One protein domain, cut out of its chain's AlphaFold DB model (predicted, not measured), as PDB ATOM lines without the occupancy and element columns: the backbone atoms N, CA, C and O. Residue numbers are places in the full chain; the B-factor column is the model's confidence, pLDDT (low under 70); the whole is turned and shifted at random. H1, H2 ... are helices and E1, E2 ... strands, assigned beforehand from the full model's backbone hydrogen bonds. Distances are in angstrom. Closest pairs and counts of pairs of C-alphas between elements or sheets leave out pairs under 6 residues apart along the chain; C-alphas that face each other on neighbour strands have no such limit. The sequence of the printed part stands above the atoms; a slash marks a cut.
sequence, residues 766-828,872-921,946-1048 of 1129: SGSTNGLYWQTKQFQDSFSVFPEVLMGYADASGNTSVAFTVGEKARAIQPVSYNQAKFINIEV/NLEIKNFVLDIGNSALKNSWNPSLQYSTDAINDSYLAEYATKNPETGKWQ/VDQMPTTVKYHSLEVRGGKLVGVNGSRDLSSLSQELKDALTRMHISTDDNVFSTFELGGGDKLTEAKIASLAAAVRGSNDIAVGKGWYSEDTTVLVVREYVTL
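AT A GLANCE: This is residues 766 to 828, 872 to 921 and 946 to 1048 of the 1129 residues of an uncharacterized protein of Paenibacillus piri (UniProt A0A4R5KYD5). A long, strongly twisted sheet of eleven strands runs the length of the domain; its broad end, with E1, E2, E7, E8, E10 and E14, curls round H3, and its other end, with E4, E5, E12 and E13, has H4 over it. H2 packs on the face opposite to H3, and the small pair E3 and E6 lies between the two ends. The printed part has 216 residues, with four named helices and 14 named strands in the order E1 to E8, H1, H2, E9 to E11, H3, E12, H4, E13, E14. The sheet is branched, its neighbour pairs antiparallel; the class is mixed, helices and strands. The whole is elongated, 70 by 37 by 28 A, and only just loose, close to compact, with a radius of gyration of the C-alphas of 20.5 A.

IN THESE COORDINATES: E1, residues 766 to 769, begins at C-alpha 766 (-61.598, -4.352, 13.478). E2 is residues 772 to 778, E3 783 to 785, E4 788 to 794, E5 800 to 806 and E6 811 to 813. E7, residues 816 to 828, is 35.0 A long, and E8, 872 to 882, is 30.1 A. H1 is residues 885 to 891, H2 899 to 907 and E9 911 to 913. E10, residues 952 to 961, is 29.2 A long; E11 is 964 to 968, H3 979 to 987 and E12 1002 to 1007. H4, residues 1011 to 1021, is 14.9 A long. E13 is 1031 to 1037, and E14, 1040 to 1048, ends at C-alpha 1048 (-71.498, 1.981, 30.859).

HOW THE PARTS SIT: Hairpin E1 and E2 has N 767 and O 774 at 3.0 A, within hydrogen-bond range, as are the N and O pairs that follow. E7 is the neighbour of E2 (N 775 and O 819, 2.9 A) and of E8 (N 820 and O 876, 2.8 A). E14 has E8 on one side (N 1041 and O 881, 2.8 A) and E10 on the other (N 954 and O 1044, 2.9 A). E10 also pairs with E11, a hairpin (N 961 and O 964, 2.8 A), and with E13 (N 960 and O 1037, 2.9 A). E13 pairs with E12 (N 1003 and O 1033, 2.9 A) and E4 (N 788 and O 1036, 2.8 A); E4 and E5 form a hairpin (N 791 and O 803, 2.8 A). E3 and E6 are antiparallel (N 785 and O 811, 2.9 A); E3 runs on into E4 at 14 degrees. H2 is on the sheet at a height of 8.5 A, over E8; their closest C-alphas, Asn 877 and Asn 903, are 6.4 A apart. H3 and H4 are on the opposite face; the closest C-alphas of H3 and E7, Tyr 818 and Ala 984, are 5.9 A apart. H4 lies over E4 at a height of 7.7 A, slantwise at 41 degrees on the local plane. H1 only just grazes the sheet, with 5 pairs of C-alphas within 10 A. E9 pairs with no named strand. In H1, H2, H3 and H4 every O i to N i+4 pair is within hydrogen-bond range.

THE WHOLE: The C-alphas farthest apart, Ser 797 and Val 828, are 73.9 A apart. Residues 829 to 871 and 922 to 945 are not printed; the C-alpha gaps are 11.8 A and 5.5 A. The link H3 to E12, 14 residues, is long. Mean pLDDT of the printed part is 89.2; residues 894 to 896 are under 70.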
ATOM      1  N   SER A 766     -60.304  -4.361  12.798       93.56
ATOM      2  CA  SER A 766     -61.598  -4.352  13.478       93.56
ATOM      3  C   SER A 766     -62.371  -5.641  13.226       93.56
ATOM      4  O   SER A 766     -62.062  -6.412  12.317       93.56
ATOM      5  N   GLY A 767     -63.372  -5.893  14.063       92.94
ATOM      6  CA  GLY A 767     -64.276  -7.022  13.912       92.94
ATOM      7  C   GLY A 767     -65.615  -6.751  14.580       92.94
ATOM      8  O   GLY A 767     -65.696  -6.002  15.552       92.94
ATOM      9  N   SER A 768     -66.664  -7.375  14.051       90.75
ATOM     10  CA  SER A 768     -68.021  -7.263  14.576       90.75
ATOM     11  C   SER A 768     -68.678  -8.636  14.657       90.75
ATOM     12  O   SER A 768     -68.586  -9.441  13.731       90.75
ATOM     13  N   THR A 769     -69.326  -8.901  15.783       90.50
ATOM     14  CA  THR A 769     -70.199 -10.055  16.031       90.50
ATOM     15  C   THR A 769     -71.445  -9.556  16.759       90.50
ATOM     16  O   THR A 769     -71.433  -8.447  17.289       90.50
ATOM     17  N   ASN A 770     -72.527 -10.338  16.797       89.31
ATOM     18  CA  ASN A 770     -73.779  -9.889  17.409       89.31
ATOM     19  C   ASN A 770     -73.563  -9.422  18.864       89.31
ATOM     20  O   ASN A 770     -73.235 -10.234  19.728       89.31
ATOM     21  N   GLY A 771     -73.740  -8.125  19.126       89.44
ATOM     22  CA  GLY A 771     -73.552  -7.529  20.446       89.44
ATOM     23  C   GLY A 771     -72.111  -7.138  20.814       89.44
ATOM     24  O   GLY A 771     -71.891  -6.722  21.949       89.44
ATOM     25  N   LEU A 772     -71.128  -7.251  19.910       92.25
ATOM     26  CA  LEU A 772     -69.735  -6.848  20.147       92.25
ATOM     27  C   LEU A 772     -69.093  -6.285  18.875       92.25
ATOM     28  O   LEU A 772     -68.897  -7.009  17.900       92.25
ATOM     29  N   TYR A 773     -68.643  -5.036  18.950       94.81
ATOM     30  CA  TYR A 773     -67.710  -4.438  18.001       94.81
ATOM     31  C   TYR A 773     -66.371  -4.181  18.693       94.81
ATOM     32  O   TYR A 773     -66.337  -3.728  19.838       94.81
ATOM     33  N   TRP A 774     -65.259  -4.443  18.012       94.50
ATOM     34  CA  TRP A 774     -63.931  -4.101  18.513       94.50
ATOM     35  C   TRP A 774     -63.033  -3.551  17.407       94.50
ATOM     36  O   TRP A 774     -63.187  -3.897  16.235       94.50
ATOM     37  N   GLN A 775     -62.066  -2.716  17.790       94.75
ATOM     38  CA  GLN A 775     -61.050  -2.187  16.881       94.75
ATOM     39  C   GLN A 775     -59.711  -1.921  17.576       94.75
ATOM     40  O   GLN A 775     -59.659  -1.570  18.757       94.75
ATOM     41  N   THR A 776     -58.622  -2.048  16.822       95.75
ATOM     42  CA  THR A 776     -57.289  -1.583  17.200       95.75
ATOM     43  C   THR A 776     -56.934  -0.319  16.433       95.75
ATOM     44  O   THR A 776     -57.218  -0.197  15.242       95.75
ATOM     45  N   LYS A 777     -56.311   0.641  17.118       92.56
ATOM     46  CA  LYS A 777     -55.871   1.900  16.506       92.56
ATOM     47  C   LYS A 777     -54.533   2.317  17.087       92.56
ATOM     48  O   LYS A 777     -54.403   2.425  18.308       92.56
ATOM     49  N   GLN A 778     -53.557   2.561  16.218       90.81
ATOM     50  CA  GLN A 778     -52.268   3.126  16.600       90.81
ATOM     51  C   GLN A 778     -52.296   4.647  16.416       90.81
ATOM     52  O   GLN A 778     -52.714   5.147  15.372       90.81
ATOM     53  N   PHE A 779     -51.873   5.387  17.438       77.88
ATOM     54  CA  PHE A 779     -51.824   6.852  17.389       77.88
ATOM     55  C   PHE A 779     -50.550   7.328  16.698       77.88
ATOM     56  O   PHE A 779     -49.547   6.622  16.714       77.88
ATOM     57  N   GLN A 780     -50.577   8.511  16.074       79.06
ATOM     58  CA  GLN A 780     -49.368   9.086  15.463       79.06
ATOM     59  C   GLN A 780     -48.349   9.543  16.509       79.06
ATOM     60  O   GLN A 780     -47.149   9.476  16.253       79.06
ATOM     61  N   ASP A 781     -48.829   9.946  17.684       82.56
ATOM     62  CA  ASP A 781     -47.983  10.390  18.781       82.56
ATOM     63  C   ASP A 781     -47.314   9.203  19.475       82.56
ATOM     64  O   ASP A 781     -47.948   8.190  19.786       82.56
ATOM     65  N   SER A 782     -46.022   9.350  19.751       85.62
ATOM     66  CA  SER A 782     -45.260   8.458  20.616       85.62
ATOM     67  C   SER A 782     -45.023   9.118  21.970       85.62
ATOM     68  O   SER A 782     -45.060  10.341  22.100       85.62
ATOM     69  N   PHE A 783     -44.760   8.309  22.992       86.94
ATOM     70  CA  PHE A 783     -44.242   8.800  24.264       86.94
ATOM     71  C   PHE A 783     -42.895   8.146  24.570       86.94
ATOM     72  O   PHE A 783     -42.584   7.053  24.096       86.94
ATOM     73  N   SER A 784     -42.079   8.854  25.336       87.12
ATOM     74  CA  SER A 784     -40.738   8.456  25.735       87.12
ATOM     75  C   SER A 784     -40.741   7.787  27.105       87.12
ATOM     76  O   SER A 784     -41.389   8.252  28.049       87.12
ATOM     77  N   VAL A 785     -39.965   6.712  27.209       87.06
ATOM     78  CA  VAL A 785     -39.693   5.967  28.441       87.06
ATOM     79  C   VAL A 785     -38.191   5.878  28.630       87.06
ATOM     80  O   VAL A 785     -37.484   5.480  27.710       87.06
ATOM     81  N   PHE A 786     -37.690   6.216  29.814       85.69
ATOM     82  CA  PHE A 786     -36.310   5.896  30.170       85.69
ATOM     83  C   PHE A 786     -36.292   4.483  30.769       85.69
ATOM     84  O   PHE A 786     -36.915   4.279  31.815       85.69
ATOM     85  N   PRO A 787     -35.663   3.496  30.102       87.00
ATOM     86  CA  PRO A 787     -35.648   2.123  30.592       87.00
ATOM     87  C   PRO A 787     -34.807   2.008  31.866       87.00
ATOM     88  O   PRO A 787     -34.031   2.896  32.197       87.00
ATOM     89  N   GLU A 788     -34.945   0.905  32.582       86.00
ATOM     90  CA  GLU A 788     -34.125   0.528  33.729       86.00
ATOM     91  C   GLU A 788     -33.012  -0.420  33.266       86.00
ATOM     92  O   GLU A 788     -33.247  -1.319  32.457       86.00
ATOM     93  N   VAL A 789     -31.800  -0.252  33.793       87.69
ATOM     94  CA  VAL A 789     -30.645  -1.102  33.475       87.69
ATOM     95  C   VAL A 789     -30.079  -1.670  34.770       87.69
ATOM     96  O   VAL A 789     -29.768  -0.931  35.700       87.69
ATOM     97  N   LEU A 790     -29.945  -2.993  34.859       87.88
ATOM     98  CA  LEU A 790     -29.379  -3.636  36.043       87.88
ATOM     99  C   LEU A 790     -27.848  -3.613  35.990       87.88
ATOM    100  O   LEU A 790     -27.247  -4.088  35.029       87.88
ATOM    101  N   MET A 791     -27.224  -3.102  37.046       88.69
ATOM    102  CA  MET A 791     -25.775  -3.041  37.210       88.69
ATOM    103  C   MET A 791     -25.360  -3.665  38.542       88.69
ATOM    104  O   MET A 791     -26.043  -3.526  39.557       88.69
ATOM    105  N   GLY A 792     -24.225  -4.354  38.545       90.75
ATOM    106  CA  GLY A 792     -23.564  -4.838  39.748       90.75
ATOM    107  C   GLY A 792     -22.852  -3.722  40.501       90.75
ATOM    108  O   GLY A 792     -22.571  -2.660  39.950       90.75
ATOM    109  N   TYR A 793     -22.552  -3.947  41.771       90.44
ATOM    110  CA  TYR A 793     -21.698  -3.062  42.546       90.44
ATOM    111  C   TYR A 793     -21.067  -3.789  43.725       90.44
ATOM    112  O   TYR A 793     -21.678  -4.701  44.279       90.44
ATOM    113  N   ALA A 794     -19.872  -3.369  44.132       90.12
ATOM    114  CA  ALA A 794     -19.231  -3.810  45.367       90.12
ATOM    115  C   ALA A 794     -19.292  -2.713  46.440       90.12
ATOM    116  O   ALA A 794     -19.082  -1.532  46.144       90.12
ATOM    117  N   ASP A 795     -19.580  -3.083  47.688       85.62
ATOM    118  CA  ASP A 795     -19.420  -2.179  48.830       85.62
ATOM    119  C   ASP A 795     -17.940  -2.047  49.252       85.62
ATOM    120  O   ASP A 795     -17.046  -2.702  48.713       85.62
ATOM    121  N   ALA A 796     -17.665  -1.197  50.246       82.62
ATOM    122  CA  ALA A 796     -16.308  -0.984  50.763       82.62
ATOM    123  C   ALA A 796     -15.692  -2.211  51.469       82.62
ATOM    124  O   ALA A 796     -14.530  -2.153  51.860       82.62
ATOM    125  N   SER A 797     -16.458  -3.288  51.656       82.94
ATOM    126  CA  SER A 797     -16.004  -4.563  52.223       82.94
ATOM    127  C   SER A 797     -15.829  -5.649  51.152       82.94
ATOM    128  O   SER A 797     -15.498  -6.784  51.488       82.94
ATOM    129  N   GLY A 798     -16.082  -5.340  49.874       85.94
ATOM    130  CA  GLY A 798     -16.054  -6.307  48.775       85.94
ATOM    131  C   GLY A 798     -17.333  -7.136  48.619       85.94
ATOM    132  O   GLY A 798     -17.356  -8.097  47.844       85.94
ATOM    133  N   ASN A 799     -18.423  -6.792  49.315       88.75
ATOM    134  CA  ASN A 799     -19.699  -7.470  49.111       88.75
ATOM    135  C   ASN A 799     -20.351  -6.977  47.822       88.75
ATOM    136  O   ASN A 799     -20.783  -5.831  47.710       88.75
ATOM    137  N   THR A 800     -20.438  -7.876  46.850       90.06
ATOM    138  CA  THR A 800     -21.117  -7.622  45.577       90.06
ATOM    139  C   THR A 800     -22.637  -7.749  45.693       90.06
ATOM    140  O   THR A 800     -23.130  -8.755  46.210       90.06
ATOM    141  N   SER A 801     -23.364  -6.783  45.137       89.00
ATOM    142  CA  SER A 801     -24.822  -6.758  44.984       89.00
ATOM    143  C   SER A 801     -25.201  -6.166  43.614       89.00
ATOM    144  O   SER A 801     -24.325  -5.913  42.787       89.00
ATOM    145  N   VAL A 802     -26.493  -5.989  43.332       87.88
ATOM    146  CA  VAL A 802     -27.006  -5.400  42.081       87.88
ATOM    147  C   VAL A 802     -28.018  -4.292  42.373       87.88
ATOM    148  O   VAL A 802     -28.691  -4.308  43.402       87.88
ATOM    149  N   ALA A 803     -28.124  -3.325  41.467       85.25
ATOM    150  CA  ALA A 803     -29.082  -2.228  41.518       85.25
ATOM    151  C   ALA A 803     -29.588  -1.891  40.108       85.25
ATOM    152  O   ALA A 803     -28.934  -2.200  39.116       85.25
ATOM    153  N   PHE A 804     -30.740  -1.230  40.029       82.31
ATOM    154  CA  PHE A 804     -31.268  -0.677  38.781       82.31
ATOM    155  C   PHE A 804     -30.909   0.801  38.660       82.31
ATOM    156  O   PHE A 804     -31.143   1.596  39.579       82.31
ATOM    157  N   THR A 805     -30.365   1.159  37.506       81.31
ATOM    158  CA  THR A 805     -30.039   2.524  37.109       81.31
ATOM    159  C   THR A 805     -30.983   2.987  36.011       81.31
ATOM    160  O   THR A 805     -31.607   2.178  35.321       81.31
ATOM    161  N   VAL A 806     -31.134   4.302  35.878       79.62
ATOM    162  CA  VAL A 806     -31.887   4.896  34.775       79.62
ATOM    163  C   VAL A 806     -31.065   4.745  33.503       79.62
ATOM    164  O   VAL A 806     -29.920   5.193  33.443       79.62
ATOM    165  N   GLY A 807     -31.658   4.132  32.489       78.81
ATOM    166  CA  GLY A 807     -31.107   4.029  31.150       78.81
ATOM    167  C   GLY A 807     -30.848   5.409  30.562       78.81
ATOM    168  O   GLY A 807     -31.571   6.374  30.803       78.81
ATOM    169  N   GLU A 808     -29.776   5.522  29.793       74.62
ATOM    170  CA  GLU A 808     -29.239   6.826  29.391       74.62
ATOM    171  C   GLU A 808     -29.913   7.404  28.147       74.62
ATOM    172  O   GLU A 808     -29.803   8.599  27.870       74.62
ATOM    173  N   LYS A 809     -30.623   6.557  27.398       80.25
ATOM    174  CA  LYS A 809     -31.356   6.910  26.185       80.25
ATOM    175  C   LYS A 809     -32.839   6.632  26.398       80.25
ATOM    176  O   LYS A 809     -33.221   5.531  26.786       80.25
ATOM    177  N   ALA A 810     -33.675   7.624  26.104       83.31
ATOM    178  CA  ALA A 810     -35.115   7.426  26.066       83.31
ATOM    179  C   ALA A 810     -35.502   6.490  24.908       83.31
ATOM    180  O   ALA A 810     -34.944   6.558  23.811       83.31
ATOM    181  N   ARG A 811     -36.493   5.634  25.149       87.38
ATOM    182  CA  ARG A 811     -37.133   4.771  24.160       87.38
ATOM    183  C   ARG A 811     -38.487   5.355  23.799       87.38
ATOM    184  O   ARG A 811     -39.348   5.513  24.660       87.38
ATOM    185  N   ALA A 812     -38.661   5.681  22.523       87.44
ATOM    186  CA  ALA A 812     -39.963   6.050  21.995       87.44
ATOM    187  C   ALA A 812     -40.831   4.793  21.852       87.44
ATOM    188  O   ALA A 812     -40.379   3.773  21.322       87.44
ATOM    189  N   ILE A 813     -42.078   4.886  22.307       90.25
ATOM    190  CA  ILE A 813     -43.107   3.859  22.158       90.25
ATOM    191  C   ILE A 813     -44.295   4.500  21.452       90.25
ATOM    192  O   ILE A 813     -44.795   5.540  21.883       90.25
ATOM    193  N   GLN A 814     -44.753   3.874  20.369       90.50
ATOM    194  CA  GLN A 814     -45.946   4.288  19.639       90.50
ATOM    195  C   GLN A 814     -47.088   3.304  19.944       90.50
ATOM    196  O   GLN A 814     -47.122   2.208  19.375       90.50
ATOM    197  N   PRO A 815     -47.996   3.643  20.875       91.44
ATOM    198  CA  PRO A 815     -48.919   2.678  21.453       91.44
ATOM    199  C   PRO A 815     -50.081   2.339  20.517       91.44
ATOM    200  O   PRO A 815     -50.618   3.196  19.808       91.44
ATOM    201  N   VAL A 816     -50.515   1.080  20.582       95.12
ATOM    202  CA  VAL A 816     -51.754   0.591  19.970       95.12
ATOM    203  C   VAL A 816     -52.825   0.533  21.057       95.12
ATOM    204  O   VAL A 816     -52.608  -0.070  22.106       95.12
ATOM    205  N   SER A 817     -53.974   1.163  20.819       95.31
ATOM    206  CA  SER A 817     -55.162   0.998  21.664       95.31
ATOM    207  C   SER A 817     -55.986  -0.196  21.208       95.31
ATOM    208  O   SER A 817     -56.108  -0.439  20.004       95.31
ATOM    209  N   TYR A 818     -56.584  -0.901  22.166       96.69
ATOM    210  CA  TYR A 818     -57.630  -1.884  21.905       96.69
ATOM    211  C   TYR A 818     -58.951  -1.376  22.470       96.69
ATOM    212  O   TYR A 818     -59.067  -1.079  23.655       96.69
ATOM    213  N   ASN A 819     -59.945  -1.278  21.601       95.31
ATOM    214  CA  ASN A 819     -61.210  -0.632  21.885       95.31
ATOM    215  C   ASN A 819     -62.347  -1.624  21.641       95.31
ATOM    216  O   ASN A 819     -62.337  -2.335  20.633       95.31
ATOM    217  N   GLN A 820     -63.323  -1.671  22.541       95.12
ATOM    218  CA  GLN A 820     -64.484  -2.551  22.446       95.12
ATOM    219  C   GLN A 820     -65.770  -1.831  22.860       95.12
ATOM    220  O   GLN A 820     -65.799  -1.102  23.846       95.12
ATOM    221  N   ALA A 821     -66.842  -2.087  22.116       95.19
ATOM    222  CA  ALA A 821     -68.202  -1.684  22.436       95.19
ATOM    223  C   ALA A 821     -69.072  -2.944  22.459       95.19
ATOM    224  O   ALA A 821     -69.249  -3.613  21.435       95.19
ATOM    225  N   LYS A 822     -69.563  -3.305  23.646       94.19
ATOM    226  CA  LYS A 822     -70.206  -4.590  23.913       94.19
ATOM    227  C   LYS A 822     -71.522  -4.420  24.656       94.19
ATOM    228  O   LYS A 822     -71.595  -3.732  25.666       94.19
ATOM    229  N   PHE A 823     -72.548  -5.121  24.206       93.56
ATOM    230  CA  PHE A 823     -73.805  -5.265  24.926       93.56
ATOM    231  C   PHE A 823     -73.651  -6.354  25.999       93.56
ATOM    232  O   PHE A 823     -73.339  -7.506  25.689       93.56
ATOM    233  N   ILE A 824     -73.820  -5.990  27.273       92.94
ATOM    234  CA  ILE A 824     -73.610  -6.878  28.426       92.94
ATOM    235  C   ILE A 824     -74.877  -7.029  29.267       92.94
ATOM    236  O   ILE A 824     -75.676  -6.098  29.383       92.94
ATOM    237  N   ASN A 825     -75.024  -8.201  29.897       91.50
ATOM    238  CA  ASN A 825     -76.158  -8.554  30.761       91.50
ATOM    239  C   ASN A 825     -77.520  -8.328  30.085       91.50
ATOM    240  O   ASN A 825     -78.429  -7.776  30.697       91.50
ATOM    241  N   ILE A 826     -77.619  -8.720  28.812       91.94
ATOM    242  CA  ILE A 826     -78.790  -8.465  27.977       91.94
ATOM    243  C   ILE A 826     -79.896  -9.472  28.266       91.94
ATOM    244  O   ILE A 826     -79.724 -10.674  28.061       91.94
ATOM    245  N   GLU A 827     -81.049  -8.948  28.657       92.44
ATOM    246  CA  GLU A 827     -82.329  -9.646  28.683       92.44
ATOM    247  C   GLU A 827     -83.341  -8.781  27.925       92.44
ATOM    248  O   GLU A 827     -83.519  -7.607  28.252       92.44
ATOM    249  N   VAL A 828     -83.965  -9.346  26.891       92.50
ATOM    250  CA  VAL A 828     -84.978  -8.661  26.078       92.50
ATOM    251  C   VAL A 828     -86.300  -9.399  26.232       92.50
ATOM    252  O   VAL A 828     -86.414 -10.568  25.857       92.50
ATOM    253  N   ASN A 872     -76.624  -3.223  29.645       94.88
ATOM    254  CA  ASN A 872     -75.847  -2.020  29.367       94.88
ATOM    255  C   ASN A 872     -75.070  -2.157  28.058       94.88
ATOM    256  O   ASN A 872     -74.623  -3.251  27.706       94.88
ATOM    257  N   LEU A 873     -74.835  -1.031  27.389       95.00
ATOM    258  CA  LEU A 873     -73.718  -0.900  26.462       95.00
ATOM    259  C   LEU A 873     -72.463  -0.566  27.274       95.00
ATOM    260  O   LEU A 873     -72.397   0.473  27.928       95.00
ATOM    261  N   GLU A 874     -71.479  -1.452  27.234       94.88
ATOM    262  CA  GLU A 874     -70.151  -1.268  27.802       94.88
ATOM    263  C   GLU A 874     -69.186  -0.811  26.708       94.88
ATOM    264  O   GLU A 874     -68.909  -1.548  25.764       94.88
ATOM    265  N   ILE A 875     -68.665   0.408  26.845       94.88
ATOM    266  CA  ILE A 875     -67.567   0.917  26.029       94.88
ATOM    267  C   ILE A 875     -66.288   0.819  26.852       94.88
ATOM    268  O   ILE A 875     -66.148   1.464  27.895       94.88
ATOM    269  N   LYS A 876     -65.364  -0.003  26.366       94.81
ATOM    270  CA  LYS A 876     -64.084  -0.302  26.988       94.81
ATOM    271  C   LYS A 876     -62.924   0.126  26.102       94.81
ATOM    272  O   LYS A 876     -62.912  -0.163  24.906       94.81
ATOM    273  N   ASN A 877     -61.924   0.767  26.695       95.06
ATOM    274  CA  ASN A 877     -60.703   1.164  26.000       95.06
ATOM    275  C   ASN A 877     -59.467   0.769  26.812       95.06
ATOM    276  O   ASN A 877     -59.370   1.100  27.991       95.06
ATOM    277  N   PHE A 878     -58.534   0.070  26.173       96.81
ATOM    278  CA  PHE A 878     -57.250  -0.336  26.725       96.81
ATOM    279  C   PHE A 878     -56.151   0.481  26.057       96.81
ATOM    280  O   PHE A 878     -55.931   0.377  24.846       96.81
ATOM    281  N   VAL A 879     -55.439   1.279  26.855       95.00
ATOM    282  CA  VAL A 879     -54.391   2.184  26.369       95.00
ATOM    283  C   VAL A 879     -53.138   2.045  27.228       95.00
ATOM    284  O   VAL A 879     -53.223   2.020  28.453       95.00
ATOM    285  N   LEU A 880     -51.970   1.952  26.593       94.50
ATOM    286  CA  LEU A 880     -50.677   1.903  27.280       94.50
ATOM    287  C   LEU A 880     -50.305   3.288  27.835       94.50
ATOM    288  O   LEU A 880     -50.459   4.286  27.144       94.50
ATOM    289  N   ASP A 881     -49.788   3.355  29.056       92.19
ATOM    290  CA  ASP A 881     -49.385   4.597  29.720       92.19
ATOM    291  C   ASP A 881     -48.208   4.371  30.689       92.19
ATOM    292  O   ASP A 881     -47.757   3.243  30.894       92.19
ATOM    293  N   ILE A 882     -47.740   5.445  31.327       90.38
ATOM    294  CA  ILE A 882     -46.824   5.416  32.473       90.38
ATOM    295  C   ILE A 882     -47.649   5.567  33.759       90.38
ATOM    296  O   ILE A 882     -48.363   6.554  33.937       90.38
ATOM    297  N   GLY A 883     -47.542   4.602  34.675       85.25
ATOM    298  CA  GLY A 883     -48.364   4.526  35.889       85.25
ATOM    299  C   GLY A 883     -48.118   5.639  36.910       85.25
ATOM    300  O   GLY A 883     -48.986   5.914  37.734       85.25
ATOM    301  N   ASN A 884     -46.962   6.307  36.848       83.62
ATOM    302  CA  ASN A 884     -46.619   7.435  37.712       83.62
ATOM    303  C   ASN A 884     -46.699   8.757  36.932       83.62
ATOM    304  O   ASN A 884     -45.872   9.030  36.062       83.62
ATOM    305  N   SER A 885     -47.665   9.609  37.284       80.31
ATOM    306  CA  SER A 885     -47.894  10.890  36.605       80.31
ATOM    307  C   SER A 885     -46.711  11.862  36.703       80.31
ATOM    308  O   SER A 885     -46.483  12.621  35.766       80.31
ATOM    309  N   ALA A 886     -45.927  11.837  37.786       80.31
ATOM    310  CA  ALA A 886     -44.743  12.689  37.914       80.31
ATOM    311  C   ALA A 886     -43.632  12.254  36.947       80.31
ATOM    312  O   ALA A 886     -43.035  13.103  36.283       80.31
ATOM    313  N   LEU A 887     -43.407  10.940  36.804       80.88
ATOM    314  CA  LEU A 887     -42.480  10.397  35.802       80.88
ATOM    315  C   LEU A 887     -42.971  10.683  34.387       80.88
ATOM    316  O   LEU A 887     -42.200  11.164  33.563       80.88
ATOM    317  N   LYS A 888     -44.267  10.471  34.126       83.62
ATOM    318  CA  LYS A 888     -44.888  10.787  32.836       83.62
ATOM    319  C   LYS A 888     -44.623  12.239  32.438       83.62
ATOM    320  O   LYS A 888     -44.097  12.471  31.354       83.62
ATOM    321  N   ASN A 889     -44.905  13.186  33.333       80.75
ATOM    322  CA  ASN A 889     -44.698  14.616  33.095       80.75
ATOM    323  C   ASN A 889     -43.213  14.977  32.950       80.75
ATOM    324  O   ASN A 889     -42.865  15.833  32.143       80.75
ATOM    325  N   SER A 890     -42.330  14.326  33.715       79.31
ATOM    326  CA  SER A 890     -40.888  14.562  33.637       79.31
ATOM    327  C   SER A 890     -40.287  14.041  32.332       79.31
ATOM    328  O   SER A 890     -39.467  14.726  31.732       79.31
ATOM    329  N   TRP A 891     -40.669  12.852  31.874       81.38
ATOM    330  CA  TRP A 891     -40.116  12.243  30.658       81.38
ATOM    331  C   TRP A 891     -40.733  12.792  29.377       81.38
ATOM    332  O   TRP A 891     -40.104  12.746  28.324       81.38
ATOM    333  N   ASN A 892     -41.953  13.320  29.470       82.88
ATOM    334  CA  ASN A 892     -42.742  13.779  28.335       82.88
ATOM    335  C   ASN A 892     -43.237  15.224  28.542       82.88
ATOM    336  O   ASN A 892     -44.437  15.475  28.423       82.88
ATOM    337  N   PRO A 893     -42.346  16.192  28.849       72.00
ATOM    338  CA  PRO A 893     -42.740  17.546  29.257       72.00
ATOM    339  C   PRO A 893     -43.393  18.363  28.130       72.00
ATOM    340  O   PRO A 893     -43.984  19.407  28.387       72.00
ATOM    341  N   SER A 894     -43.273  17.905  26.881       66.81
ATOM    342  CA  SER A 894     -43.674  18.607  25.658       66.81
ATOM    343  C   SER A 894     -44.753  17.885  24.835       66.81
ATOM    344  O   SER A 894     -45.020  18.293  23.705       66.81
ATOM    345  N   LEU A 895     -45.365  16.808  25.345       62.12
ATOM    346  CA  LEU A 895     -46.155  15.886  24.517       62.12
ATOM    347  C   LEU A 895     -47.672  16.122  24.506       62.12
ATOM    348  O   LEU A 895     -48.301  16.388  25.525       62.12
ATOM    349  N   GLN A 896     -48.239  15.911  23.311       67.12
ATOM    350  CA  GLN A 896     -49.670  15.858  22.983       67.12
ATOM    351  C   GLN A 896     -50.332  14.515  23.368       67.12
ATOM    352  O   GLN A 896     -51.556  14.395  23.330       67.12
ATOM    353  N   TYR A 897     -49.540  13.505  23.761       84.25
ATOM    354  CA  TYR A 897     -50.026  12.160  24.069       84.25
ATOM    355  C   TYR A 897     -50.843  12.117  25.373       84.25
ATOM    356  O   TYR A 897     -50.301  12.204  26.478       84.25
ATOM    357  N   SER A 898     -52.159  11.925  25.247       86.50
ATOM    358  CA  SER A 898     -53.093  11.830  26.372       86.50
ATOM    359  C   SER A 898     -53.986  10.599  26.245       86.50
ATOM    360  O   SER A 898     -54.781  10.481  25.315       86.50
ATOM    361  N   THR A 899     -53.887   9.694  27.220       89.94
ATOM    362  CA  THR A 899     -54.731   8.494  27.301       89.94
ATOM    363  C   THR A 899     -56.202   8.843  27.526       89.94
ATOM    364  O   THR A 899     -57.078   8.183  26.971       89.94
ATOM    365  N   ASP A 900     -56.479   9.948  28.223       89.00
ATOM    366  CA  ASP A 900     -57.840  10.456  28.402       89.00
ATOM    367  C   ASP A 900     -58.399  11.041  27.091       89.00
ATOM    368  O   ASP A 900     -59.558  10.804  26.770       89.00
ATOM    369  N   ALA A 901     -57.579  11.727  26.281       89.31
ATOM    370  CA  ALA A 901     -58.001  12.224  24.963       89.31
ATOM    371  C   ALA A 901     -58.248  11.083  23.962       89.31
ATOM    372  O   ALA A 901     -59.176  11.146  23.158       89.31
ATOM    373  N   ILE A 902     -57.444  10.019  24.037       90.62
ATOM    374  CA  ILE A 902     -57.646   8.780  23.277       90.62
ATOM    375  C   ILE A 902     -58.987   8.137  23.647       90.62
ATOM    376  O   ILE A 902     -59.761   7.770  22.760       90.62
ATOM    377  N   ASN A 903     -59.278   8.028  24.946       92.44
ATOM    378  CA  ASN A 903     -60.549   7.509  25.432       92.44
ATOM    379  C   ASN A 903     -61.733   8.381  24.994       92.44
ATOM    380  O   ASN A 903     -62.692   7.856  24.432       92.44
ATOM    381  N   ASP A 904     -61.644   9.699  25.180       91.00
ATOM    382  CA  ASP A 904     -62.688  10.644  24.774       91.00
ATOM    383  C   ASP A 904     -62.921  10.610  23.252       91.00
ATOM    384  O   ASP A 904     -64.068  10.651  22.810       91.00
ATOM    385  N   SER A 905     -61.869  10.450  22.439       90.44
ATOM    386  CA  SER A 905     -61.999  10.290  20.984       90.44
ATOM    387  C   SER A 905     -62.728   9.006  20.592       90.44
ATOM    388  O   SER A 905     -63.449   9.029  19.599       90.44
ATOM    389  N   TYR A 906     -62.528   7.899  21.313       91.94
ATOM    390  CA  TYR A 906     -63.249   6.656  21.036       91.94
ATOM    391  C   TYR A 906     -64.697   6.725  21.537       91.94
ATOM    392  O   TYR A 906     -65.609   6.323  20.821       91.94
ATOM    393  N   LEU A 907     -64.937   7.303  22.720       92.38
ATOM    394  CA  LEU A 907     -66.292   7.540  23.232       92.38
ATOM    395  C   LEU A 907     -67.114   8.425  22.290       92.38
ATOM    396  O   LEU A 907     -68.296   8.152  22.082       92.38
ATOM    397  N   ALA A 908     -66.482   9.420  21.662       92.19
ATOM    398  CA  ALA A 908     -67.116  10.293  20.677       92.19
ATOM    399  C   ALA A 908     -67.622   9.564  19.416       92.19
ATOM    400  O   ALA A 908     -68.471  10.102  18.709       92.19
ATOM    401  N   GLU A 909     -67.149   8.344  19.127       91.62
ATOM    402  CA  GLU A 909     -67.691   7.518  18.032       91.62
ATOM    403  C   GLU A 909     -69.103   6.981  18.345       91.62
ATOM    404  O   GLU A 909     -69.822   6.564  17.435       91.62
ATOM    405  N   TYR A 910     -69.517   6.999  19.618       91.75
ATOM    406  CA  TYR A 910     -70.788   6.440  20.095       91.75
ATOM    407  C   TYR A 910     -71.675   7.478  20.787       91.75
ATOM    408  O   TYR A 910     -72.900   7.390  20.708       91.75
ATOM    409  N   ALA A 911     -71.076   8.446  21.477       91.94
ATOM    410  CA  ALA A 911     -71.764   9.355  22.382       91.94
ATOM    411  C   ALA A 911     -71.348  10.816  22.169       91.94
ATOM    412  O   ALA A 911     -70.271  11.111  21.662       91.94
ATOM    413  N   THR A 912     -72.183  11.751  22.617       92.62
ATOM    414  CA  THR A 912     -71.867  13.187  22.672       92.62
ATOM    415  C   THR A 912     -71.766  13.648  24.120       92.62
ATOM    416  O   THR A 912     -72.496  13.178  24.990       92.62
ATOM    417  N   LYS A 913     -70.828  14.547  24.423       90.88
ATOM    418  CA  LYS A 913     -70.639  15.050  25.789       90.88
ATOM    419  C   LYS A 913     -71.631  16.180  26.053       90.88
ATOM    420  O   LYS A 913     -71.619  17.182  25.342       90.88
ATOM    421  N   ASN A 914     -72.479  16.025  27.064       88.62
ATOM    422  CA  ASN A 914     -73.392  17.072  27.496       88.62
ATOM    423  C   ASN A 914     -72.580  18.196  28.178       88.62
ATOM    424  O   ASN A 914     -71.928  17.934  29.193       88.62
ATOM    425  N   PRO A 915     -72.594  19.433  27.649       84.94
ATOM    426  CA  PRO A 915     -71.778  20.528  28.173       84.94
ATOM    427  C   PRO A 915     -72.220  21.016  29.560       84.94
ATOM    428  O   PRO A 915     -71.405  21.585  30.280       84.94
ATOM    429  N   GLU A 916     -73.475  20.785  29.956       83.94
ATOM    430  CA  GLU A 916     -74.017  21.225  31.248       83.94
ATOM    431  C   GLU A 916     -73.685  20.245  32.379       83.94
ATOM    432  O   GLU A 916     -73.376  20.656  33.494       83.94
ATOM    433  N   THR A 917     -73.733  18.939  32.096       85.19
ATOM    434  CA  THR A 917     -73.517  17.885  33.105       85.19
ATOM    435  C   THR A 917     -72.127  17.251  33.042       85.19
ATOM    436  O   THR A 917     -71.737  16.533  33.962       85.19
ATOM    437  N   GLY A 918     -71.382  17.469  31.953       84.75
ATOM    438  CA  GLY A 918     -70.078  16.857  31.686       84.75
ATOM    439  C   GLY A 918     -70.127  15.357  31.358       84.75
ATOM    440  O   GLY A 918     -69.075  14.749  31.151       84.75
ATOM    441  N   LYS A 919     -71.324  14.755  31.310       89.81
ATOM    442  CA  LYS A 919     -71.549  13.327  31.047       89.81
ATOM    443  C   LYS A 919     -71.658  13.038  29.551       89.81
ATOM    444  O   LYS A 919     -72.241  13.823  28.808       89.81
ATOM    445  N   TRP A 920     -71.145  11.894  29.111       93.81
ATOM    446  CA  TRP A 920     -71.409  11.357  27.779       93.81
ATOM    447  C   TRP A 920     -72.859  10.868  27.667       93.81
ATOM    448  O   TRP A 920     -73.402  10.301  28.615       93.81
ATOM    449  N   GLN A 921     -73.468  11.078  26.501       93.69
ATOM    450  CA  GLN A 921     -74.824  10.667  26.152       93.69
ATOM    451  C   GLN A 921     -74.795   9.814  24.887       93.69
ATOM    452  O   GLN A 921     -74.370  10.287  23.833       93.69
ATOM    453  N   VAL A 946     -79.567   8.187  26.426       93.44
ATOM    454  CA  VAL A 946     -79.299   7.947  27.847       93.44
ATOM    455  C   VAL A 946     -77.957   8.538  28.260       93.44
ATOM    456  O   VAL A 946     -77.010   8.579  27.470       93.44
ATOM    457  N   ASP A 947     -77.871   8.951  29.519       92.50
ATOM    458  CA  ASP A 947     -76.625   9.400  30.133       92.50
ATOM    459  C   ASP A 947     -75.736   8.211  30.521       92.50
ATOM    460  O   ASP A 947     -76.217   7.140  30.902       92.50
ATOM    461  N   GLN A 948     -74.420   8.427  30.505       92.50
ATOM    462  CA  GLN A 948     -73.459   7.482  31.068       92.50
ATOM    463  C   GLN A 948     -73.732   7.212  32.560       92.50
ATOM    464  O   GLN A 948     -74.085   8.106  33.342       92.50
ATOM    465  N   MET A 949     -73.440   5.987  32.978       90.94
ATOM    466  CA  MET A 949     -73.231   5.632  34.381       90.94
ATOM    467  C   MET A 949     -71.842   6.100  34.866       90.94
ATOM    468  O   MET A 949     -71.015   6.529  34.054       90.94
ATOM    469  N   PRO A 950     -71.544   6.039  36.180       82.31
ATOM    470  CA  PRO A 950     -70.203   6.316  36.688       82.31
ATOM    471  C   PRO A 950     -69.124   5.486  35.977       82.31
ATOM    472  O   PRO A 950     -69.237   4.267  35.853       82.31
ATOM    473  N   THR A 951     -68.075   6.160  35.512       82.31
ATOM    474  CA  THR A 951     -66.934   5.555  34.821       82.31
ATOM    475  C   THR A 951     -65.957   4.916  35.801       82.31
ATOM    476  O   THR A 951     -65.748   5.410  36.908       82.31
ATOM    477  N   THR A 952     -65.322   3.820  35.381       90.75
ATOM    478  CA  THR A 952     -64.259   3.150  36.147       90.75
ATOM    479  C   THR A 952     -62.984   3.101  35.314       90.75
ATOM    480  O   THR A 952     -63.039   2.764  34.134       90.75
ATOM    481  N   VAL A 953     -61.837   3.412  35.924       92.38
ATOM    482  CA  VAL A 953     -60.516   3.241  35.300       92.38
ATOM    483  C   VAL A 953     -59.725   2.223  36.108       92.38
ATOM    484  O   VAL A 953     -59.514   2.422  37.305       92.38
ATOM    485  N   LYS A 954     -59.286   1.138  35.467       93.62
ATOM    486  CA  LYS A 954     -58.392   0.144  36.075       93.62
ATOM    487  C   LYS A 954     -56.983   0.277  35.510       93.62
ATOM    488  O   LYS A 954     -56.797   0.694  34.369       93.62
ATOM    489  N   TYR A 955     -55.995  -0.083  36.321       94.06
ATOM    490  CA  TYR A 955     -54.583  -0.040  35.957       94.06
ATOM    491  C   TYR A 955     -54.009  -1.451  36.004       94.06
ATOM    492  O   TYR A 955     -54.152  -2.150  37.008       94.06
ATOM    493  N   HIS A 956     -53.347  -1.851  34.922       95.38
ATOM    494  CA  HIS A 956     -52.622  -3.111  34.830       95.38
ATOM    495  C   HIS A 956     -51.130  -2.824  34.672       95.38
ATOM    496  O   HIS A 956     -50.692  -2.482  33.576       95.38
ATOM    497  N   SER A 957     -50.356  -2.930  35.751       94.06
ATOM    498  CA  SER A 957     -48.904  -2.712  35.730       94.06
ATOM    499  C   SER A 957     -48.202  -3.787  34.917       94.06
ATOM    500  O   SER A 957     -48.473  -4.971  35.106       94.06
ATOM    501  N   LEU A 958     -47.299  -3.380  34.033       94.25
ATOM    502  CA  LEU A 958     -46.543  -4.259  33.151       94.25
ATOM    503  C   LEU A 958     -45.102  -4.388  33.643       94.25
ATOM    504  O   LEU A 958     -44.458  -3.395  33.966       94.25
ATOM    505  N   GLU A 959     -44.587  -5.613  33.637       91.38
ATOM    506  CA  GLU A 959     -43.167  -5.912  33.806       91.38
ATOM    507  C   GLU A 959     -42.609  -6.321  32.438       91.38
ATOM    508  O   GLU A 959     -42.956  -7.381  31.907       91.38
ATOM    509  N   VAL A 960     -41.778  -5.462  31.845       91.00
ATOM    510  CA  VAL A 960     -41.175  -5.661  30.520       91.00
ATOM    511  C   VAL A 960     -39.665  -5.793  30.664       91.00
ATOM    512  O   VAL A 960     -39.040  -5.010  31.375       91.00
ATOM    513  N   ARG A 961     -39.069  -6.767  29.974       88.44
ATOM    514  CA  ARG A 961     -37.624  -7.024  29.977       88.44
ATOM    515  C   ARG A 961     -37.102  -7.342  28.603       88.44
ATOM    516  O   ARG A 961     -37.655  -8.209  27.925       88.44
ATOM    517  N   GLY A 962     -36.055  -6.639  28.188       85.75
ATOM    518  CA  GLY A 962     -35.461  -6.799  26.866       85.75
ATOM    519  C   GLY A 962     -36.485  -6.692  25.735       85.75
ATOM    520  O   GLY A 962     -36.427  -7.465  24.781       85.75
ATOM    521  N   GLY A 963     -37.489  -5.823  25.895       88.19
ATOM    522  CA  GLY A 963     -38.583  -5.662  24.935       88.19
ATOM    523  C   GLY A 963     -39.643  -6.773  24.939       88.19
ATOM    524  O   GLY A 963     -40.397  -6.891  23.977       88.19
ATOM    525  N   LYS A 964     -39.730  -7.603  25.987       90.19
ATOM    526  CA  LYS A 964     -40.777  -8.631  26.136       90.19
ATOM    527  C   LYS A 964     -41.556  -8.469  27.433       90.19
ATOM    528  O   LYS A 964     -40.970  -8.233  28.484       90.19
ATOM    529  N   LEU A 965     -42.874  -8.647  27.370       92.50
ATOM    530  CA  LEU A 965     -43.719  -8.727  28.560       92.50
ATOM    531  C   LEU A 965     -43.421 -10.028  29.320       92.50
ATOM    532  O   LEU A 965     -43.533 -11.112  28.750       92.50
ATOM    533  N   VAL A 966     -43.068  -9.921  30.601       91.00
ATOM    534  CA  VAL A 966     -42.786 -11.077  31.473       91.00
ATOM    535  C   VAL A 966     -43.727 -11.167  32.670       91.00
ATOM    536  O   VAL A 966     -43.815 -12.224  33.289       91.00
ATOM    537  N   GLY A 967     -44.456 -10.095  32.988       91.25
ATOM    538  CA  GLY A 967     -45.415 -10.094  34.084       91.25
ATOM    539  C   GLY A 967     -46.440  -8.970  33.996       91.25
ATOM    540  O   GLY A 967     -46.217  -7.948  33.347       91.25
ATOM    541  N   VAL A 968     -47.579  -9.175  34.656       93.94
ATOM    542  CA  VAL A 968     -48.663  -8.197  34.789       93.94
ATOM    543  C   VAL A 968     -49.168  -8.203  36.229       93.94
ATOM    544  O   VAL A 968     -49.408  -9.266  36.800       93.94
ATOM    545  N   ASN A 969     -49.340  -7.023  36.830       91.19
ATOM    546  CA  ASN A 969     -49.798  -6.847  38.217       91.19
ATOM    547  C   ASN A 969     -48.984  -7.662  39.243       91.19
ATOM    548  O   ASN A 969     -49.535  -8.211  40.193       91.19
ATOM    549  N   GLY A 970     -47.669  -7.776  39.024       85.62
ATOM    550  CA  GLY A 970     -46.759  -8.552  39.873       85.62
ATOM    551  C   GLY A 970     -46.809 -10.074  39.668       85.62
ATOM    552  O   GLY A 970     -45.996 -10.782  40.255       85.62
ATOM    553  N   SER A 971     -47.711 -10.591  38.824       88.19
ATOM    554  CA  SER A 971     -47.747 -12.007  38.441       88.19
ATOM    555  C   SER A 971     -46.985 -12.241  37.140       88.19
ATOM    556  O   SER A 971     -47.251 -11.585  36.134       88.19
ATOM    557  N   ARG A 972     -46.075 -13.219  37.137       88.19
ATOM    558  CA  ARG A 972     -45.341 -13.661  35.934       88.19
ATOM    559  C   ARG A 972     -45.975 -14.845  35.219       88.19
ATOM    560  O   ARG A 972     -45.523 -15.242  34.149       88.19
ATOM    561  N   ASP A 973     -47.038 -15.403  35.789       89.31
ATOM    562  CA  ASP A 973     -47.845 -16.389  35.091       89.31
ATOM    563  C   ASP A 973     -48.836 -15.675  34.164       89.31
ATOM    564  O   ASP A 973     -49.989 -15.421  34.519       89.31
ATOM    565  N   LEU A 974     -48.393 -15.357  32.948       88.69
ATOM    566  CA  LEU A 974     -49.239 -14.718  31.933       88.69
ATOM    567  C   LEU A 974     -50.435 -15.601  31.517       88.69
ATOM    568  O   LEU A 974     -51.426 -15.097  30.983       88.69
ATOM    569  N   SER A 975     -50.391 -16.910  31.795       87.25
ATOM    570  CA  SER A 975     -51.503 -17.827  31.534       87.25
ATOM    571  C   SER A 975     -52.638 -17.690  32.555       87.25
ATOM    572  O   SER A 975     -53.769 -18.069  32.251       87.25
ATOM    573  N   SER A 976     -52.389 -17.065  33.709       87.38
ATOM    574  CA  SER A 976     -53.401 -16.807  34.744       87.38
ATOM    575  C   SER A 976     -54.276 -15.575  34.471       87.38
ATOM    576  O   SER A 976     -55.291 -15.379  35.138       87.38
ATOM    577  N   LEU A 977     -53.917 -14.742  33.485       91.75
ATOM    578  CA  LEU A 977     -54.657 -13.517  33.166       91.75
ATOM    579  C   LEU A 977     -56.067 -13.818  32.629       91.75
ATOM    580  O   LEU A 977     -56.295 -14.840  31.969       91.75
ATOM    581  N   SER A 978     -57.007 -12.897  32.872       91.56
ATOM    582  CA  SER A 978     -58.356 -12.983  32.301       91.56
ATOM    583  C   SER A 978     -58.285 -13.019  30.774       91.56
ATOM    584  O   SER A 978     -57.415 -12.387  30.170       91.56
ATOM    585  N   GLN A 979     -59.205 -13.752  30.136       91.56
ATOM    586  CA  GLN A 979     -59.215 -13.865  28.673       91.56
ATOM    587  C   GLN A 979     -59.310 -12.488  28.001       91.56
ATOM    588  O   GLN A 979     -58.601 -12.224  27.041       91.56
ATOM    589  N   GLU A 980     -60.109 -11.587  28.573       90.12
ATOM    590  CA  GLU A 980     -60.249 -10.210  28.099       90.12
ATOM    591  C   GLU A 980     -58.923  -9.435  28.119       90.12
ATOM    592  O   GLU A 980     -58.567  -8.799  27.128       90.12
ATOM    593  N   LEU A 981     -58.157  -9.520  29.212       92.88
ATOM    594  CA  LEU A 981     -56.869  -8.834  29.301       92.88
ATOM    595  C   LEU A 981     -55.824  -9.477  28.379       92.88
ATOM    596  O   LEU A 981     -55.034  -8.762  27.770       92.88
ATOM    597  N   LYS A 982     -55.827 -10.808  28.221       93.69
ATOM    598  CA  LYS A 982     -54.950 -11.503  27.258       93.69
ATOM    599  C   LYS A 982     -55.227 -11.072  25.823       93.69
ATOM    600  O   LYS A 982     -54.288 -10.795  25.074       93.69
ATOM    601  N   ASP A 983     -56.502 -11.000  25.457       92.25
ATOM    602  CA  ASP A 983     -56.928 -10.553  24.136       92.25
ATOM    603  C   ASP A 983     -56.518  -9.093  23.913       92.25
ATOM    604  O   ASP A 983     -55.964  -8.775  22.861       92.25
ATOM    605  N   ALA A 984     -56.698  -8.226  24.916       95.12
ATOM    606  CA  ALA A 984     -56.253  -6.836  24.860       95.12
ATOM    607  C   ALA A 984     -54.732  -6.726  24.664       95.12
ATOM    608  O   ALA A 984     -54.290  -6.106  23.701       95.12
ATOM    609  N   LEU A 985     -53.919  -7.380  25.504       96.25
ATOM    610  CA  LEU A 985     -52.451  -7.342  25.411       96.25
ATOM    611  C   LEU A 985     -51.929  -7.887  24.073       96.25
ATOM    612  O   LEU A 985     -50.951  -7.367  23.532       96.25
ATOM    613  N   THR A 986     -52.601  -8.896  23.516       94.75
ATOM    614  CA  THR A 986     -52.254  -9.462  22.208       94.75
ATOM    615  C   THR A 986     -52.591  -8.483  21.083       94.75
ATOM    616  O   THR A 986     -51.751  -8.206  20.232       94.75
ATOM    617  N   ARG A 987     -53.799  -7.906  21.094       94.75
ATOM    618  CA  ARG A 987     -54.274  -6.953  20.073       94.75
ATOM    619  C   ARG A 987     -53.574  -5.597  20.133       94.75
ATOM    620  O   ARG A 987     -53.448  -4.928  19.115       94.75
ATOM    621  N   MET A 988     -53.096  -5.201  21.308       95.75
ATOM    622  CA  MET A 988     -52.245  -4.024  21.492       95.75
ATOM    623  C   MET A 988     -50.788  -4.271  21.069       95.75
ATOM    624  O   MET A 988     -49.968  -3.365  21.199       95.75
ATOM    625  N   HIS A 989     -50.445  -5.474  20.591       95.31
ATOM    626  CA  HIS A 989     -49.072  -5.866  20.270       95.31
ATOM    627  C   HIS A 989     -48.115  -5.664  21.459       95.31
ATOM    628  O   HIS A 989     -47.028  -5.117  21.308       95.31
ATOM    629  N   ILE A 990     -48.533  -6.058  22.666       95.31
ATOM    630  CA  ILE A 990     -47.719  -5.991  23.894       95.31
ATOM    631  C   ILE A 990     -47.152  -7.375  24.233       95.31
ATOM    632  O   ILE A 990     -45.965  -7.501  24.525       95.31
ATOM    633  N   SER A 991     -47.988  -8.418  24.194       93.31
ATOM    634  CA  SER A 991     -47.600  -9.798  24.535       93.31
ATOM    635  C   SER A 991     -47.151 -10.640  23.334       93.31
ATOM    636  O   SER A 991     -46.903 -11.835  23.478       93.31
ATOM    637  N   THR A 992     -47.077 -10.045  22.145       90.44
ATOM    638  CA  THR A 992     -46.661 -10.695  20.896       90.44
ATOM    639  C   THR A 992     -45.136 -10.677  20.726       90.44
ATOM    640  O   THR A 992     -44.436  -9.857  21.323       90.44
ATOM    641  N   ASP A 993     -44.596 -11.559  19.876       85.19
ATOM    642  CA  ASP A 993     -43.176 -11.488  19.484       85.19
ATOM    643  C   ASP A 993     -42.879 -10.239  18.637       85.19
ATOM    644  O   ASP A 993     -41.793  -9.666  18.722       85.19
ATOM    645  N   ASP A 994     -43.859  -9.792  17.847       87.62
ATOM    646  CA  ASP A 994     -43.823  -8.513  17.143       87.62
ATOM    647  C   ASP A 994     -44.599  -7.459  17.939       87.62
ATOM    648  O   ASP A 994     -45.832  -7.422  17.875       87.62
ATOM    649  N   ASN A 995     -43.888  -6.673  18.755       92.44
ATOM    650  CA  ASN A 995     -44.488  -5.809  19.772       92.44
ATOM    651  C   ASN A 995     -44.034  -4.341  19.728       92.44
ATOM    652  O   ASN A 995     -43.066  -3.972  19.057       92.44
ATOM    653  N   VAL A 996     -44.745  -3.505  20.489       92.12
ATOM    654  CA  VAL A 996     -44.509  -2.057  20.626       92.12
ATOM    655  C   VAL A 996     -43.226  -1.693  21.391       92.12
ATOM    656  O   VAL A 996     -42.821  -0.532  21.367       92.12
ATOM    657  N   PHE A 997     -42.559  -2.655  22.039       91.88
ATOM    658  CA  PHE A 997     -41.306  -2.467  22.788       91.88
ATOM    659  C   PHE A 997     -40.057  -2.832  21.980       91.88
ATOM    660  O   PHE A 997     -38.977  -2.979  22.544       91.88
ATOM    661  N   SER A 998     -40.165  -2.948  20.655       83.69
ATOM    662  CA  SER A 998     -39.051  -3.334  19.775       83.69
ATOM    663  C   SER A 998     -37.839  -2.393  19.802       83.69
ATOM    664  O   SER A 998     -36.820  -2.690  19.181       83.69
ATOM    665  N   THR A 999     -37.968  -1.229  20.441       86.81
ATOM    666  CA  THR A 999     -36.896  -0.246  20.625       86.81
ATOM    667  C   THR A 999     -36.018  -0.538  21.843       86.81
ATOM    668  O   THR A 999     -34.956   0.070  21.960       86.81
ATOM    669  N   PHE A1000     -36.430  -1.460  22.720       89.56
ATOM    670  CA  PHE A1000     -35.663  -1.871  23.893       89.56
ATOM    671  C   PHE A1000     -34.515  -2.794  23.485       89.56
ATOM    672  O   PHE A1000     -34.686  -3.721  22.691       89.56
ATOM    673  N   GLU A1001     -33.338  -2.554  24.050       88.38
ATOM    674  CA  GLU A1001     -32.146  -3.353  23.785       88.38
ATOM    675  C   GLU A1001     -32.050  -4.570  24.719       88.38
ATOM    676  O   GLU A1001     -32.280  -4.481  25.927       88.38
ATOM    677  N   LEU A1002     -31.673  -5.722  24.153       88.50
ATOM    678  CA  LEU A1002     -31.442  -6.970  24.877       88.50
ATOM    679  C   LEU A1002     -30.123  -7.608  24.430       88.50
ATOM    680  O   LEU A1002     -29.929  -7.880  23.244       88.50
ATOM    681  N   GLY A1003     -29.248  -7.904  25.391       87.62
ATOM    682  CA  GLY A1003     -27.987  -8.608  25.154       87.62
ATOM    683  C   GLY A1003     -26.915  -7.751  24.476       87.62
ATOM    684  O   GLY A1003     -26.059  -8.299  23.778       87.62
ATOM    685  N   GLY A1004     -26.972  -6.428  24.654       88.81
ATOM    686  CA  GLY A1004     -25.957  -5.483  24.184       88.81
ATOM    687  C   GLY A1004     -24.718  -5.431  25.090       88.81
ATOM    688  O   GLY A1004     -24.669  -6.053  26.154       88.81
ATOM    689  N   GLY A1005     -23.716  -4.651  24.677       89.75
ATOM    690  CA  GLY A1005     -22.484  -4.422  25.442       89.75
ATOM    691  C   GLY A1005     -21.532  -5.618  25.540       89.75
ATOM    692  O   GLY A1005     -21.648  -6.610  24.818       89.75
ATOM    693  N   ASP A1006     -20.546  -5.492  26.430       90.88
ATOM    694  CA  ASP A1006     -19.534  -6.519  26.679       90.88
ATOM    695  C   ASP A1006     -20.159  -7.780  27.294       90.88
ATOM    696  O   ASP A1006     -21.184  -7.747  27.981       90.88
ATOM    697  N   LYS A1007     -19.511  -8.926  27.072       92.44
ATOM    698  CA  LYS A1007     -19.943 -10.185  27.682       92.44
ATOM    699  C   LYS A1007     -19.753 -10.128  29.194       92.44
ATOM    700  O   LYS A1007     -18.636  -9.898  29.645       92.44
ATOM    701  N   LEU A1008     -20.802 -10.429  29.955       92.81
ATOM    702  CA  LEU A1008     -20.711 -10.566  31.404       92.81
ATOM    703  C   LEU A1008     -19.735 -11.696  31.759       92.81
ATOM    704  O   LEU A1008     -19.932 -12.840  31.342       92.81
ATOM    705  N   THR A1009     -18.695 -11.393  32.533       91.56
ATOM    706  CA  THR A1009     -17.674 -12.380  32.926       91.56
ATOM    707  C   THR A1009     -17.891 -12.957  34.325       91.56
ATOM    708  O   THR A1009     -17.381 -14.035  34.617       91.56
ATOM    709  N   GLU A1010     -18.676 -12.297  35.182       92.00
ATOM    710  CA  GLU A1010     -18.868 -12.717  36.574       92.00
ATOM    711  C   GLU A1010     -20.146 -13.530  36.809       92.00
ATOM    712  O   GLU A1010     -21.270 -13.040  36.672       92.00
ATOM    713  N   ALA A1011     -19.975 -14.769  37.283       91.25
ATOM    714  CA  ALA A1011     -21.083 -15.650  37.656       91.25
ATOM    715  C   ALA A1011     -21.899 -15.130  38.850       91.25
ATOM    716  O   ALA A1011     -23.111 -15.355  38.913       91.25
ATOM    717  N   LYS A1012     -21.258 -14.412  39.785       92.25
ATOM    718  CA  LYS A1012     -21.932 -13.825  40.952       92.25
ATOM    719  C   LYS A1012     -22.943 -12.761  40.525       92.25
ATOM    720  O   LYS A1012     -24.088 -12.814  40.963       92.25
ATOM    721  N   ILE A1013     -22.556 -11.864  39.615       92.44
ATOM    722  CA  ILE A1013     -23.457 -10.854  39.044       92.44
ATOM    723  C   ILE A1013     -24.598 -11.508  38.270       92.44
ATOM    724  O   ILE A1013     -25.747 -11.139  38.483       92.44
ATOM    725  N   ALA A1014     -24.318 -12.519  37.441       91.19
ATOM    726  CA  ALA A1014     -25.366 -13.249  36.720       91.19
ATOM    727  C   ALA A1014     -26.385 -13.891  37.678       91.19
ATOM    728  O   ALA A1014     -27.588 -13.813  37.452       91.19
ATOM    729  N   SER A1015     -25.911 -14.482  38.778       91.00
ATOM    730  CA  SER A1015     -26.769 -15.126  39.781       91.00
ATOM    731  C   SER A1015     -27.626 -14.110  40.544       91.00
ATOM    732  O   SER A1015     -28.809 -14.349  40.768       91.00
ATOM    733  N   LEU A1016     -27.052 -12.960  40.913       91.44
ATOM    734  CA  LEU A1016     -27.782 -11.869  41.563       91.44
ATOM    735  C   LEU A1016     -28.804 -11.231  40.616       91.44
ATOM    736  O   LEU A1016     -29.943 -10.996  41.016       91.44
ATOM    737  N   ALA A1017     -28.429 -11.015  39.353       89.19
ATOM    738  CA  ALA A1017     -29.336 -10.562  38.307       89.19
ATOM    739  C   ALA A1017     -30.504 -11.540  38.151       89.19
ATOM    740  O   ALA A1017     -31.652 -11.117  38.200       89.19
ATOM    741  N   ALA A1018     -30.228 -12.843  38.064       88.06
ATOM    742  CA  ALA A1018     -31.250 -13.878  37.977       88.06
ATOM    743  C   ALA A1018     -32.124 -13.978  39.233       88.06
ATOM    744  O   ALA A1018     -33.296 -14.310  39.114       88.06
ATOM    745  N   ALA A1019     -31.610 -13.670  40.424       85.44
ATOM    746  CA  ALA A1019     -32.407 -13.650  41.650       85.44
ATOM    747  C   ALA A1019     -33.353 -12.439  41.701       85.44
ATOM    748  O   ALA A1019     -34.535 -12.590  42.001       85.44
ATOM    749  N   VAL A1020     -32.848 -11.246  41.367       84.50
ATOM    750  CA  VAL A1020     -33.639 -10.004  41.360       84.50
ATOM    751  C   VAL A1020     -34.644 -10.007  40.215       84.50
ATOM    752  O   VAL A1020     -35.819  -9.693  40.393       84.50
ATOM    753  N   ARG A1021     -34.197 -10.415  39.028       80.25
ATOM    754  CA  ARG A1021     -35.047 -10.494  37.852       80.25
ATOM    755  C   ARG A1021     -35.902 -11.753  37.896       80.25
ATOM    756  O   ARG A1021     -37.058 -11.698  37.541       80.25
ATOM    757  N   GLY A1022     -35.458 -12.906  38.363       77.38
ATOM    758  CA  GLY A1022     -36.183 -14.177  38.183       77.38
ATOM    759  C   GLY A1022     -36.270 -14.613  36.714       77.38
ATOM    760  O   GLY A1022     -37.216 -15.293  36.323       77.38
ATOM    761  N   SER A1023     -35.304 -14.181  35.899       78.19
ATOM    762  CA  SER A1023     -35.052 -14.620  34.524       78.19
ATOM    763  C   SER A1023     -33.540 -14.694  34.280       78.19
ATOM    764  O   SER A1023     -32.776 -13.990  34.931       78.19
ATOM    765  N   ASN A1024     -33.109 -15.548  33.345       80.12
ATOM    766  CA  ASN A1024     -31.692 -15.749  32.984       80.12
ATOM    767  C   ASN A1024     -31.324 -15.035  31.667       80.12
ATOM    768  O   ASN A1024     -30.554 -15.543  30.844       80.12
ATOM    769  N   ASP A1025     -31.949 -13.885  31.429       78.19
ATOM    770  CA  ASP A1025     -31.699 -12.989  30.299       78.19
ATOM    771  C   ASP A1025     -30.303 -12.353  30.383       78.19
ATOM    772  O   ASP A1025     -29.609 -12.282  29.369       78.19
ATOM    773  N   ILE A1026     -29.843 -12.028  31.598       87.62
ATOM    774  CA  ILE A1026     -28.443 -11.701  31.894       87.62
ATOM    775  C   ILE A1026     -27.727 -12.971  32.369       87.62
ATOM    776  O   ILE A1026     -28.078 -13.549  33.396       87.62
ATOM    777  N   ALA A1027     -26.704 -13.409  31.634       88.81
ATOM    778  CA  ALA A1027     -25.933 -14.609  31.959       88.81
ATOM    779  C   ALA A1027     -24.462 -14.473  31.546       88.81
ATOM    780  O   ALA A1027     -24.129 -13.709  30.639       88.81
ATOM    781  N   VAL A1028     -23.585 -15.260  32.179       92.94
ATOM    782  CA  VAL A1028     -22.152 -15.299  31.844       92.94
ATOM    783  C   VAL A1028     -21.959 -15.617  30.358       92.94
ATOM    784  O   VAL A1028     -22.594 -16.518  29.810       92.94
ATOM    785  N   GLY A1029     -21.083 -14.864  29.693       90.62
ATOM    786  CA  GLY A1029     -20.774 -15.016  28.271       90.62
ATOM    787  C   GLY A1029     -21.771 -14.357  27.309       90.62
ATOM    788  O   GLY A1029     -21.501 -14.340  26.104       90.62
ATOM    789  N   LYS A1030     -22.878 -13.788  27.806       91.12
ATOM    790  CA  LYS A1030     -23.829 -12.969  27.031       91.12
ATOM    791  C   LYS A1030     -23.609 -11.481  27.298       91.12
ATOM    792  O   LYS A1030     -23.031 -11.131  28.325       91.12
ATOM    793  N   GLY A1031     -24.058 -10.619  26.383       91.62
ATOM    794  CA  GLY A1031     -24.048  -9.170  26.597       91.62
ATOM    795  C   GLY A1031     -24.837  -8.806  27.855       91.62
ATOM    796  O   GLY A1031     -25.939  -9.318  28.060       91.62
ATOM    797  N   TRP A1032     -24.242  -7.994  28.729       90.69
ATOM    798  CA  TRP A1032     -24.826  -7.661  30.030       90.69
ATOM    799  C   TRP A1032     -25.994  -6.672  29.923       90.69
ATOM    800  O   TRP A1032     -26.863  -6.653  30.794       90.69
ATOM    801  N   TYR A1033     -26.003  -5.839  28.877       90.62
ATOM    802  CA  TYR A1033     -26.934  -4.730  28.761       90.62
ATOM    803  C   TYR A1033     -28.309  -5.238  28.326       90.62
ATOM    804  O   TYR A1033     -28.478  -5.806  27.242       90.62
ATOM    805  N   SER A1034     -29.294  -5.036  29.195       89.69
ATOM    806  CA  SER A1034     -30.688  -5.397  28.969       89.69
ATOM    807  C   SER A1034     -31.581  -4.357  29.616       89.69
ATOM    808  O   SER A1034     -31.500  -4.141  30.829       89.69
ATOM    809  N   GLU A1035     -32.425  -3.757  28.788       89.44
ATOM    810  CA  GLU A1035     -33.355  -2.707  29.171       89.44
ATOM    811  C   GLU A1035     -34.666  -3.288  29.678       89.44
ATOM    812  O   GLU A1035     -35.318  -4.081  28.998       89.44
ATOM    813  N   ASP A1036     -35.070  -2.834  30.855       88.31
ATOM    814  CA  ASP A1036     -36.284  -3.271  31.527       88.31
ATOM    815  C   ASP A1036     -37.210  -2.074  31.784       88.31
ATOM    816  O   ASP A1036     -36.811  -0.915  31.676       88.31
ATOM    817  N   THR A1037     -38.473  -2.325  32.116       87.94
ATOM    818  CA  THR A1037     -39.364  -1.291  32.652       87.94
ATOM    819  C   THR A1037     -40.508  -1.902  33.455       87.94
ATOM    820  O   THR A1037     -41.155  -2.859  33.021       87.94
ATOM    821  N   THR A1038     -40.759  -1.330  34.635       83.88
ATOM    822  CA  THR A1038     -41.868  -1.714  35.533       83.88
ATOM    823  C   THR A1038     -42.893  -0.596  35.742       83.88
ATOM    824  O   THR A1038     -43.916  -0.776  36.401       83.88
ATOM    825  N   VAL A1039     -42.635   0.577  35.160       87.31
ATOM    826  CA  VAL A1039     -43.472   1.777  35.307       87.31
ATOM    827  C   VAL A1039     -44.598   1.863  34.282       87.31
ATOM    828  O   VAL A1039     -45.441   2.758  34.369       87.31
ATOM    829  N   LEU A1040     -44.611   0.968  33.295       92.94
ATOM    830  CA  LEU A1040     -45.646   0.921  32.271       92.94
ATOM    831  C   LEU A1040     -46.934   0.307  32.817       92.94
ATOM    832  O   LEU A1040     -46.909  -0.634  33.606       92.94
ATOM    833  N   VAL A1041     -48.072   0.826  32.370       95.38
ATOM    834  CA  VAL A1041     -49.403   0.325  32.730       95.38
ATOM    835  C   VAL A1041     -50.298   0.260  31.501       95.38
ATOM    836  O   VAL A1041     -50.192   1.096  30.612       95.38
ATOM    837  N   VAL A1042     -51.244  -0.673  31.466       96.62
ATOM    838  CA  VAL A1042     -52.429  -0.551  30.605       96.62
ATOM    839  C   VAL A1042     -53.553   0.057  31.434       96.62
ATOM    840  O   VAL A1042     -53.923  -0.490  32.473       96.62
ATOM    841  N   ARG A1043     -54.088   1.195  30.986       95.44
ATOM    842  CA  ARG A1043     -55.300   1.804  31.538       95.44
ATOM    843  C   ARG A1043     -56.508   1.197  30.828       95.44
ATOM    844  O   ARG A1043     -56.625   1.324  29.612       95.44
ATOM    845  N   GLU A1044     -57.374   0.534  31.587       95.62
ATOM    846  CA  GLU A1044     -58.683   0.046  31.143       95.62
ATOM    847  C   GLU A1044     -59.738   1.081  31.545       95.62
ATOM    848  O   GLU A1044     -60.070   1.212  32.724       95.62
ATOM    849  N   TYR A1045     -60.267   1.816  30.573       95.44
ATOM    850  CA  TYR A1045     -61.424   2.686  30.756       95.44
ATOM    851  C   TYR A1045     -62.694   1.877  30.538       95.44
ATOM    852  O   TYR A1045     -62.816   1.214  29.512       95.44
ATOM    853  N   VAL A1046     -63.642   1.961  31.469       94.75
ATOM    854  CA  VAL A1046     -64.957   1.321  31.372       94.75
ATOM    855  C   VAL A1046     -66.034   2.390  31.513       94.75
ATOM    856  O   VAL A1046     -66.153   3.030  32.563       94.75
ATOM    857  N   THR A1047     -66.827   2.565  30.460       94.69
ATOM    858  CA  THR A1047     -67.995   3.453  30.437       94.69
ATOM    859  C   THR A1047     -69.236   2.627  30.145       94.69
ATOM    860  O   THR A1047     -69.277   1.901  29.155       94.69
ATOM    861  N   LEU A1048     -70.248   2.725  31.006       95.38
ATOM    862  CA  LEU A1048     -71.498   1.981  30.859       95.38
ATOM    863  C   LEU A1048     -72.643   2.931  30.515       95.38
ATOM    864  O   LEU A1048     -72.743   4.013  31.092       95.38
TER     865      LEU A1048